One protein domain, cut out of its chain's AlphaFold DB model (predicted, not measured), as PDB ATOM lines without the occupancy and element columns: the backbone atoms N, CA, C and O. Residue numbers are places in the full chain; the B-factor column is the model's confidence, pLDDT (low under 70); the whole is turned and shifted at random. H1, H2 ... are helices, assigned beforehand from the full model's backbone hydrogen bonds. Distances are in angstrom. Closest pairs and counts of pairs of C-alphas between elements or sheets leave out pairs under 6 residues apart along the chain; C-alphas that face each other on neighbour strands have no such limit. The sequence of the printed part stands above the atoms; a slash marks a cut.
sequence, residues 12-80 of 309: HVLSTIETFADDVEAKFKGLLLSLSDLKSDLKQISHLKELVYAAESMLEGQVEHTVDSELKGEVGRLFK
ATOM      1  N   HIS A  12     248.836 228.069 233.937       75.31
ATOM      2  CA  HIS A  12     247.878 229.146 234.190       75.31
ATOM      3  C   HIS A  12     247.539 229.254 235.685       75.31
ATOM      4  O   HIS A  12     247.478 230.356 236.231       75.31
ATOM      5  N   VAL A  13     247.362 228.121 236.373       77.62
ATOM      6  CA  VAL A  13     247.149 228.085 237.829       77.62
ATOM      7  C   VAL A  13     248.381 228.593 238.582       77.62
ATOM      8  O   VAL A  13     248.228 229.417 239.478       77.62
ATOM      9  N   LEU A  14     249.592 228.180 238.192       75.75
ATOM     10  CA  LEU A  14     250.848 228.676 238.772       75.75
ATOM     11  C   LEU A  14     251.008 230.189 238.585       75.75
ATOM     12  O   LEU A  14     251.231 230.887 239.564       75.75
ATOM     13  N   SER A  15     250.778 230.707 237.378       78.06
ATOM     14  CA  SER A  15     250.830 232.150 237.107       78.06
ATOM     15  C   SER A  15     249.771 232.932 237.893       78.06
ATOM     16  O   SER A  15     250.044 234.027 238.380       78.06
ATOM     17  N   THR A  16     248.573 232.367 238.084       79.94
ATOM     18  CA  THR A  16     247.522 232.993 238.906       79.94
ATOM     19  C   THR A  16     247.917 233.025 240.386       79.94
ATOM     20  O   THR A  16     247.668 234.018 241.064       79.94
ATOM     21  N   ILE A  17     248.555 231.961 240.885       80.75
ATOM     22  CA  ILE A  17     249.069 231.882 242.259       80.75
ATOM     23  C   ILE A  17     250.236 232.853 242.463       80.75
ATOM     24  O   ILE A  17     250.261 233.536 243.480       80.75
ATOM     25  N   GLU A  18     251.159 232.959 241.505       81.69
ATOM     26  CA  GLU A  18     252.267 233.923 241.534       81.69
ATOM     27  C   GLU A  18     251.742 235.363 241.522       81.69
ATOM     28  O   GLU A  18     252.088 236.150 242.394       81.69
ATOM     29  N   THR A  19     250.798 235.680 240.631       83.94
ATOM     30  CA  THR A  19     250.180 237.016 240.567       83.94
ATOM     31  C   THR A  19     249.432 237.357 241.861       83.94
ATOM     32  O   THR A  19     249.452 238.498 242.320       83.94
ATOM     33  N   PHE A  20     248.763 236.374 242.471       84.19
ATOM     34  CA  PHE A  20     248.098 236.557 243.759       84.19
ATOM     35  C   PHE A  20     249.104 236.753 244.900       84.19
ATOM     36  O   PHE A  20     248.884 237.606 245.759       84.19
ATOM     37  N   ALA A  21     250.205 235.998 244.912       83.06
ATOM     38  CA  ALA A  21     251.276 236.160 245.887       83.06
ATOM     39  C   ALA A  21     251.913 237.557 245.789       83.06
ATOM     40  O   ALA A  21     252.062 238.219 246.816       83.06
ATOM     41  N   ASP A  22     252.167 238.039 244.571       87.00
ATOM     42  CA  ASP A  22     252.699 239.379 244.310       87.00
ATOM     43  C   ASP A  22     251.724 240.489 244.755       87.00
ATOM     44  O   ASP A  22     252.139 241.470 245.377       87.00
ATOM     45  N   ASP A  23     250.413 240.343 244.503       88.50
ATOM     46  CA  ASP A  23     249.394 241.308 244.960       88.50
ATOM     47  C   ASP A  23     249.279 241.336 246.493       88.50
ATOM     48  O   ASP A  23     249.156 242.404 247.104       88.50
ATOM     49  N   VAL A  24     249.366 240.171 247.144       88.56
ATOM     50  CA  VAL A  24     249.386 240.068 248.610       88.56
ATOM     51  C   VAL A  24     250.653 240.703 249.184       88.56
ATOM     52  O   VAL A  24     250.556 241.459 250.154       88.56
ATOM     53  N   GLU A  25     251.822 240.464 248.589       88.56
ATOM     54  CA  GLU A  25     253.085 241.075 249.015       88.56
ATOM     55  C   GLU A  25     253.051 242.602 248.855       88.56
ATOM     56  O   GLU A  25     253.401 243.335 249.785       88.56
ATOM     57  N   ALA A  26     252.548 243.100 247.723       87.94
ATOM     58  CA  ALA A  26     252.387 244.530 247.476       87.94
ATOM     59  C   ALA A  26     251.443 245.185 248.498       87.94
ATOM     60  O   ALA A  26     251.766 246.238 249.059       87.94
ATOM     61  N   LYS A  27     250.307 244.545 248.803       88.38
ATOM     62  CA  LYS A  27     249.365 245.011 249.834       88.38
ATOM     63  C   LYS A  27     249.973 244.982 251.230       88.38
ATOM     64  O   LYS A  27     249.782 245.932 251.987       88.38
ATOM     65  N   PHE A  28     250.732 243.943 251.570       88.56
ATOM     66  CA  PHE A  28     251.403 243.838 252.865       88.56
ATOM     67  C   PHE A  28     252.486 244.911 253.029       88.56
ATOM     68  O   PHE A  28     252.589 245.543 254.079       88.56
ATOM     69  N   LYS A  29     253.244 245.196 251.965       89.06
ATOM     70  CA  LYS A  29     254.214 246.296 251.928       89.06
ATOM     71  C   LYS A  29     253.537 247.661 252.072       89.06
ATOM     72  O   LYS A  29     254.033 248.505 252.815       89.06
ATOM     73  N   GLY A  30     252.385 247.857 251.426       88.38
ATOM     74  CA  GLY A  30     251.547 249.044 251.613       88.38
ATOM     75  C   GLY A  30     251.077 249.202 253.061       88.38
ATOM     76  O   GLY A  30     251.212 250.278 253.639       88.38
ATOM     77  N   LEU A  31     250.622 248.111 253.684       87.56
ATOM     78  CA  LEU A  31     250.212 248.099 255.088       87.56
ATOM     79  C   LEU A  31     251.374 248.453 256.027       87.56
ATOM     80  O   LEU A  31     251.188 249.230 256.958       87.56
ATOM     81  N   LEU A  32     252.577 247.920 255.780       86.06
ATOM     82  CA  LEU A  32     253.774 248.230 256.571       86.06
ATOM     83  C   LEU A  32     254.163 249.711 256.491       86.06
ATOM     84  O   LEU A  32     254.554 250.286 257.507       86.06
ATOM     85  N   LEU A  33     254.031 250.332 255.316       86.56
ATOM     86  CA  LEU A  33     254.262 251.768 255.145       86.56
ATOM     87  C   LEU A  33     253.237 252.584 255.940       86.56
ATOM     88  O   LEU A  33     253.630 253.395 256.773       86.56
ATOM     89  N   SER A  34     251.942 252.290 255.793       84.69
ATOM     90  CA  SER A  34     250.896 252.972 256.567       84.69
ATOM     91  C   SER A  34     251.034 252.760 258.079       84.69
ATOM     92  O   SER A  34     250.749 253.667 258.855       84.69
ATOM     93  N   LEU A  35     251.501 251.587 258.522       82.12
ATOM     94  CA  LEU A  35     251.773 251.315 259.936       82.12
ATOM     95  C   LEU A  35     252.967 252.137 260.452       82.12
ATOM     96  O   LEU A  35     252.970 252.572 261.604       82.12
ATOM     97  N   SER A  36     253.979 252.352 259.608       80.12
ATOM     98  CA  SER A  36     255.118 253.218 259.913       80.12
ATOM     99  C   SER A  36     254.694 254.684 260.031       80.12
ATOM    100  O   SER A  36     255.091 255.349 260.990       80.12
ATOM    101  N   ASP A  37     253.850 255.161 259.117       82.50
ATOM    102  CA  ASP A  37     253.309 256.525 259.145       82.50
ATOM    103  C   ASP A  37     252.435 256.736 260.389       82.50
ATOM    104  O   ASP A  37     252.678 257.653 261.173       82.50
ATOM    105  N   LEU A  38     251.526 255.798 260.680       79.88
ATOM    106  CA  LEU A  38     250.689 255.839 261.881       79.88
ATOM    107  C   LEU A  38     251.524 255.846 263.171       79.88
ATOM    108  O   LEU A  38     251.198 256.544 264.132       79.88
ATOM    109  N   LYS A  39     252.624 255.084 263.212       78.69
ATOM    110  CA  LYS A  39     253.565 255.090 264.342       78.69
ATOM    111  C   LYS A  39     254.258 256.448 264.501       78.69
ATOM    112  O   LYS A  39     254.540 256.843 265.632       78.69
ATOM    113  N   SER A  40     254.551 257.144 263.404       76.81
ATOM    114  CA  SER A  40     255.103 258.503 263.426       76.81
ATOM    115  C   SER A  40     254.077 259.512 263.951       76.81
ATOM    116  O   SER A  40     254.391 260.280 264.861       76.81
ATOM    117  N   ASP A  41     252.837 259.452 263.469       78.88
ATOM    118  CA  ASP A  41     251.749 260.335 263.906       78.88
ATOM    119  C   ASP A  41     251.428 260.147 265.396       78.88
ATOM    120  O   ASP A  41     251.299 261.117 266.146       78.88
ATOM    121  N   LEU A  42     251.401 258.895 265.871       74.81
ATOM    122  CA  LEU A  42     251.231 258.571 267.292       74.81
ATOM    123  C   LEU A  42     252.327 259.187 268.174       74.81
ATOM    124  O   LEU A  42     252.019 259.670 269.263       74.81
ATOM    125  N   LYS A  43     253.584 259.213 267.706       73.94
ATOM    126  CA  LYS A  43     254.680 259.892 268.415       73.94
ATOM    127  C   LYS A  43     254.493 261.410 268.444       73.94
ATOM    128  O   LYS A  43     254.745 262.038 269.466       73.94
ATOM    129  N   GLN A  44     254.035 262.022 267.354       71.56
ATOM    130  CA  GLN A  44     253.778 263.467 267.342       71.56
ATOM    131  C   GLN A  44     252.661 263.854 268.321       71.56
ATOM    132  O   GLN A  44     252.784 264.854 269.028       71.56
ATOM    133  N   ILE A  45     251.612 263.034 268.427       76.38
ATOM    134  CA  ILE A  45     250.510 263.249 269.375       76.38
ATOM    135  C   ILE A  45     250.992 263.155 270.828       76.38
ATOM    136  O   ILE A  45     250.555 263.956 271.654       76.38
ATOM    137  N   SER A  46     251.883 262.213 271.167       74.38
ATOM    138  CA  SER A  46     252.430 262.142 272.530       74.38
ATOM    139  C   SER A  46     253.229 263.394 272.892       74.38
ATOM    140  O   SER A  46     253.016 263.950 273.965       74.38
ATOM    141  N   HIS A  47     254.048 263.909 271.975       72.88
ATOM    142  CA  HIS A  47     254.814 265.135 272.214       72.88
ATOM    143  C   HIS A  47     253.941 266.392 272.279       72.88
ATOM    144  O   HIS A  47     254.223 267.307 273.048       72.88
ATOM    145  N   LEU A  48     252.848 266.444 271.512       77.25
ATOM    146  CA  LEU A  48     251.887 267.541 271.617       77.25
ATOM    147  C   LEU A  48     251.179 267.536 272.979       77.25
ATOM    148  O   LEU A  48     250.938 268.599 273.538       77.25
ATOM    149  N   LYS A  49     250.884 266.357 273.539       78.88
ATOM    150  CA  LYS A  49     250.339 266.245 274.901       78.88
ATOM    151  C   LYS A  49     251.328 266.719 275.961       78.88
ATOM    152  O   LYS A  49     250.912 267.425 276.869       78.88
ATOM    153  N   GLU A  50     252.611 266.379 275.834       76.31
ATOM    154  CA  GLU A  50     253.669 266.894 276.722       76.31
ATOM    155  C   GLU A  50     253.756 268.424 276.656       76.31
ATOM    156  O   GLU A  50     253.895 269.091 277.677       76.31
ATOM    157  N   LEU A  51     253.604 268.993 275.460       76.88
ATOM    158  CA  LEU A  51     253.623 270.436 275.241       76.88
ATOM    159  C   LEU A  51     252.397 271.143 275.835       76.88
ATOM    160  O   LEU A  51     252.537 272.205 276.434       76.88
ATOM    161  N   VAL A  52     251.207 270.550 275.696       80.44
ATOM    162  CA  VAL A  52     249.984 271.035 276.357       80.44
ATOM    163  C   VAL A  52     250.147 270.973 277.871       80.44
ATOM    164  O   VAL A  52     249.881 271.964 278.537       80.44
ATOM    165  N   TYR A  53     250.675 269.869 278.399       79.62
ATOM    166  CA  TYR A  53     250.932 269.718 279.829       79.62
ATOM    167  C   TYR A  53     251.935 270.755 280.358       79.62
ATOM    168  O   TYR A  53     251.709 271.347 281.410       79.62
ATOM    169  N   ALA A  54     253.013 271.033 279.618       76.38
ATOM    170  CA  ALA A  54     253.967 272.083 279.972       76.38
ATOM    171  C   ALA A  54     253.312 273.476 279.960       76.38
ATOM    172  O   ALA A  54     253.517 274.259 280.883       76.38
ATOM    173  N   ALA A  55     252.480 273.777 278.956       79.19
ATOM    174  CA  ALA A  55     251.754 275.043 278.875       79.19
ATOM    175  C   ALA A  55     250.704 275.200 279.992       79.19
ATOM    176  O   ALA A  55     250.591 276.278 280.569       79.19
ATOM    177  N   GLU A  56     249.965 274.140 280.325       80.94
ATOM    178  CA  GLU A  56     249.031 274.103 281.459       80.94
ATOM    179  C   GLU A  56     249.776 274.300 282.786       80.94
ATOM    180  O   GLU A  56     249.399 275.162 283.575       80.94
ATOM    181  N   SER A  57     250.906 273.615 282.978       76.38
ATOM    182  CA  SER A  57     251.760 273.783 284.164       76.38
ATOM    183  C   SER A  57     252.278 275.222 284.294       76.38
ATOM    184  O   SER A  57     252.268 275.791 285.383       76.38
ATOM    185  N   MET A  58     252.667 275.861 283.183       76.56
ATOM    186  CA  MET A  58     253.055 277.278 283.164       76.56
ATOM    187  C   MET A  58     251.898 278.212 283.541       76.56
ATOM    188  O   MET A  58     252.127 279.192 284.248       76.56
ATOM    189  N   LEU A  59     250.669 277.931 283.091       75.31
ATOM    190  CA  LEU A  59     249.474 278.704 283.458       75.31
ATOM    191  C   LEU A  59     249.129 278.558 284.946       75.31
ATOM    192  O   LEU A  59     248.626 279.501 285.553       75.31
ATOM    193  N   GLU A  60     249.434 277.403 285.530       80.12
ATOM    194  CA  GLU A  60     249.271 277.116 286.958       80.12
ATOM    195  C   GLU A  60     250.455 277.606 287.818       80.12
ATOM    196  O   GLU A  60     250.436 277.451 289.039       80.12
ATOM    197  N   GLY A  61     251.480 278.220 287.210       67.69
ATOM    198  CA  GLY A  61     252.660 278.750 287.905       67.69
ATOM    199  C   GLY A  61     253.710 277.698 288.283       67.69
ATOM    200  O   GLY A  61     254.661 278.002 288.999       67.69
ATOM    201  N   GLN A  62     253.578 276.462 287.798       70.62
ATOM    202  CA  GLN A  62     254.526 275.370 288.020       70.62
ATOM    203  C   GLN A  62     255.547 275.336 286.885       70.62
ATOM    204  O   GLN A  62     255.348 274.725 285.837       70.62
ATOM    205  N   VAL A  63     256.664 276.034 287.080       63.84
ATOM    206  CA  VAL A  63     257.597 276.326 285.986       63.84
ATOM    207  C   VAL A  63     258.745 275.308 285.889       63.84
ATOM    208  O   VAL A  63     259.636 275.503 285.080       63.84
ATOM    209  N   GLU A  64     258.771 274.199 286.634       59.84
ATOM    210  CA  GLU A  64     259.952 273.304 286.742       59.84
ATOM    211  C   GLU A  64     260.128 272.255 285.623       59.84
ATOM    212  O   GLU A  64     261.185 271.632 285.515       59.84
ATOM    213  N   HIS A  65     259.128 272.033 284.769       61.94
ATOM    214  CA  HIS A  65     259.147 270.913 283.824       61.94
ATOM    215  C   HIS A  65     259.825 271.243 282.482       61.94
ATOM    216  O   HIS A  65     259.160 271.707 281.563       61.94
ATOM    217  N   THR A  66     261.129 271.002 282.330       56.94
ATOM    218  CA  THR A  66     261.781 271.087 281.011       56.94
ATOM    219  C   THR A  66     261.538 269.807 280.228       56.94
ATOM    220  O   THR A  66     261.991 268.737 280.638       56.94
ATOM    221  N   VAL A  67     260.862 269.906 279.089       61.81
ATOM    222  CA  VAL A  67     260.663 268.750 278.216       61.81
ATOM    223  C   VAL A  67     261.881 268.642 277.292       61.81
ATOM    224  O   VAL A  67     262.301 269.641 276.706       61.81
ATOM    225  N   ASP A  68     262.480 267.457 277.169       58.28
ATOM    226  CA  ASP A  68     263.631 267.204 276.292       58.28
ATOM    227  C   ASP A  68     263.144 266.467 275.038       58.28
ATOM    228  O   ASP A  68     262.568 265.383 275.133       58.28
ATOM    229  N   SER A  69     263.289 267.065 273.851       60.22
ATOM    230  CA  SER A  69     262.903 266.382 272.612       60.22
ATOM    231  C   SER A  69     263.781 266.756 271.418       60.22
ATOM    232  O   SER A  69     264.034 267.925 271.120       60.22
ATOM    233  N   GLU A  70     264.201 265.735 270.670       59.53
ATOM    234  CA  GLU A  70     264.937 265.856 269.404       59.53
ATOM    235  C   GLU A  70     263.995 266.103 268.203       59.53
ATOM    236  O   GLU A  70     264.214 265.609 267.091       59.53
ATOM    237  N   LEU A  71     262.900 266.841 268.409       62.72
ATOM    238  CA  LEU A  71     261.896 267.079 267.372       62.72
ATOM    239  C   LEU A  71     262.404 268.054 266.299       62.72
ATOM    240  O   LEU A  71     262.998 269.095 266.580       62.72
ATOM    241  N   LYS A  72     262.120 267.725 265.034       60.19
ATOM    242  CA  LYS A  72     262.422 268.546 263.849       60.19
ATOM    243  C   LYS A  72     261.114 269.067 263.236       60.19
ATOM    244  O   LYS A  72     260.086 268.409 263.346       60.19
ATOM    245  N   GLY A  73     261.147 270.233 262.588       69.12
ATOM    246  CA  GLY A  73     259.962 270.862 261.970       69.12
ATOM    247  C   GLY A  73     259.233 271.865 262.878       69.12
ATOM    248  O   GLY A  73     259.821 272.381 263.829       69.12
ATOM    249  N   GLU A  74     257.967 272.176 262.575       68.94
ATOM    250  CA  GLU A  74     257.135 273.152 263.308       68.94
ATOM    251  C   GLU A  74     256.996 272.820 264.801       68.94
ATOM    252  O   GLU A  74     257.142 273.705 265.642       68.94
ATOM    253  N   VAL A  75     256.756 271.548 265.134       71.75
ATOM    254  CA  VAL A  75     256.521 271.096 266.516       71.75
ATOM    255  C   VAL A  75     257.769 271.294 267.377       71.75
ATOM    256  O   VAL A  75     257.680 271.808 268.489       71.75
ATOM    257  N   GLY A  76     258.954 270.996 266.834       71.38
ATOM    258  CA  GLY A  76     260.224 271.258 267.516       71.38
ATOM    259  C   GLY A  76     260.499 272.752 267.727       71.38
ATOM    260  O   GLY A  76     261.091 273.128 268.736       71.38
ATOM    261  N   ARG A  77     260.044 273.629 266.816       75.50
ATOM    262  CA  ARG A  77     260.133 275.089 267.013       75.50
ATOM    263  C   ARG A  77     259.220 275.565 268.142       75.50
ATOM    264  O   ARG A  77     259.665 276.357 268.965       75.50
ATOM    265  N   LEU A  78     257.981 275.071 268.200       76.56
ATOM    266  CA  LEU A  78     257.028 275.425 269.258       76.56
ATOM    267  C   LEU A  78     257.532 274.981 270.636       76.56
ATOM    268  O   LEU A  78     257.490 275.742 271.596       76.56
ATOM    269  N   PHE A  79     258.072 273.771 270.701       76.88
ATOM    270  CA  PHE A  79     258.646 273.200 271.909       76.88
ATOM    271  C   PHE A  79     259.844 274.008 272.430       76.88
ATOM    272  O   PHE A  79     259.906 274.338 273.611       76.88
ATOM    273  N   LYS A  80     260.761 274.414 271.538       79.81
ATOM    274  CA  LYS A  80     261.862 275.326 271.892       79.81
ATOM    275  C   LYS A  80     261.352 276.668 272.412       79.81
ATOM    276  O   LYS A  80     261.848 277.133 273.430       79.81
TER     277      LYS A  80
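This is residues 12 to 80 of the 309 residues of the protein "HAMP domain-containing protein" of Acidobacteria bacterium (UniProt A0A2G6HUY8). One very long helix, H1, makes the length of this rod; past its last residue the chain folds back through a long loop, and the short helix H2 sits beside the later part of H1. Residues 12 to 43 of H1 stick out free as a long arm. The printed part has 69 residues with two named helices, H1 then H2, and no named strand; the class is all helix. The whole is extended, with a radius of gyration of the C-alphas of 21.7 A and spans of 73 by 19 by 14 A.

H1, residues 12 to 59, measures 69.9 A from C-alpha 12 at (247.878, 229.146, 234.190) to C-alpha 59 at (249.474, 278.704, 283.458). H2, residues 74 to 80, ends with C-alpha 80 at (261.862, 275.326, 271.892).

H1 and H2 are close but not clearly touching; their closest C-alphas, of Leu 51 and Phe 79, are 6.6 A apart. They run the same way at a shallow tilt of 33 degrees, only just short of steep. In H1 and H2 every O i to N i+4 pair is within hydrogen-bond range.

The C-alphas farthest apart, of His 12 and Gly 61, are 73.3 A apart. The printed part has no cut. The link from H1 to H2, residues 60 to 73, is long. Confidence is low, with pLDDT under 70, at residue 61 and residues 63 to 74.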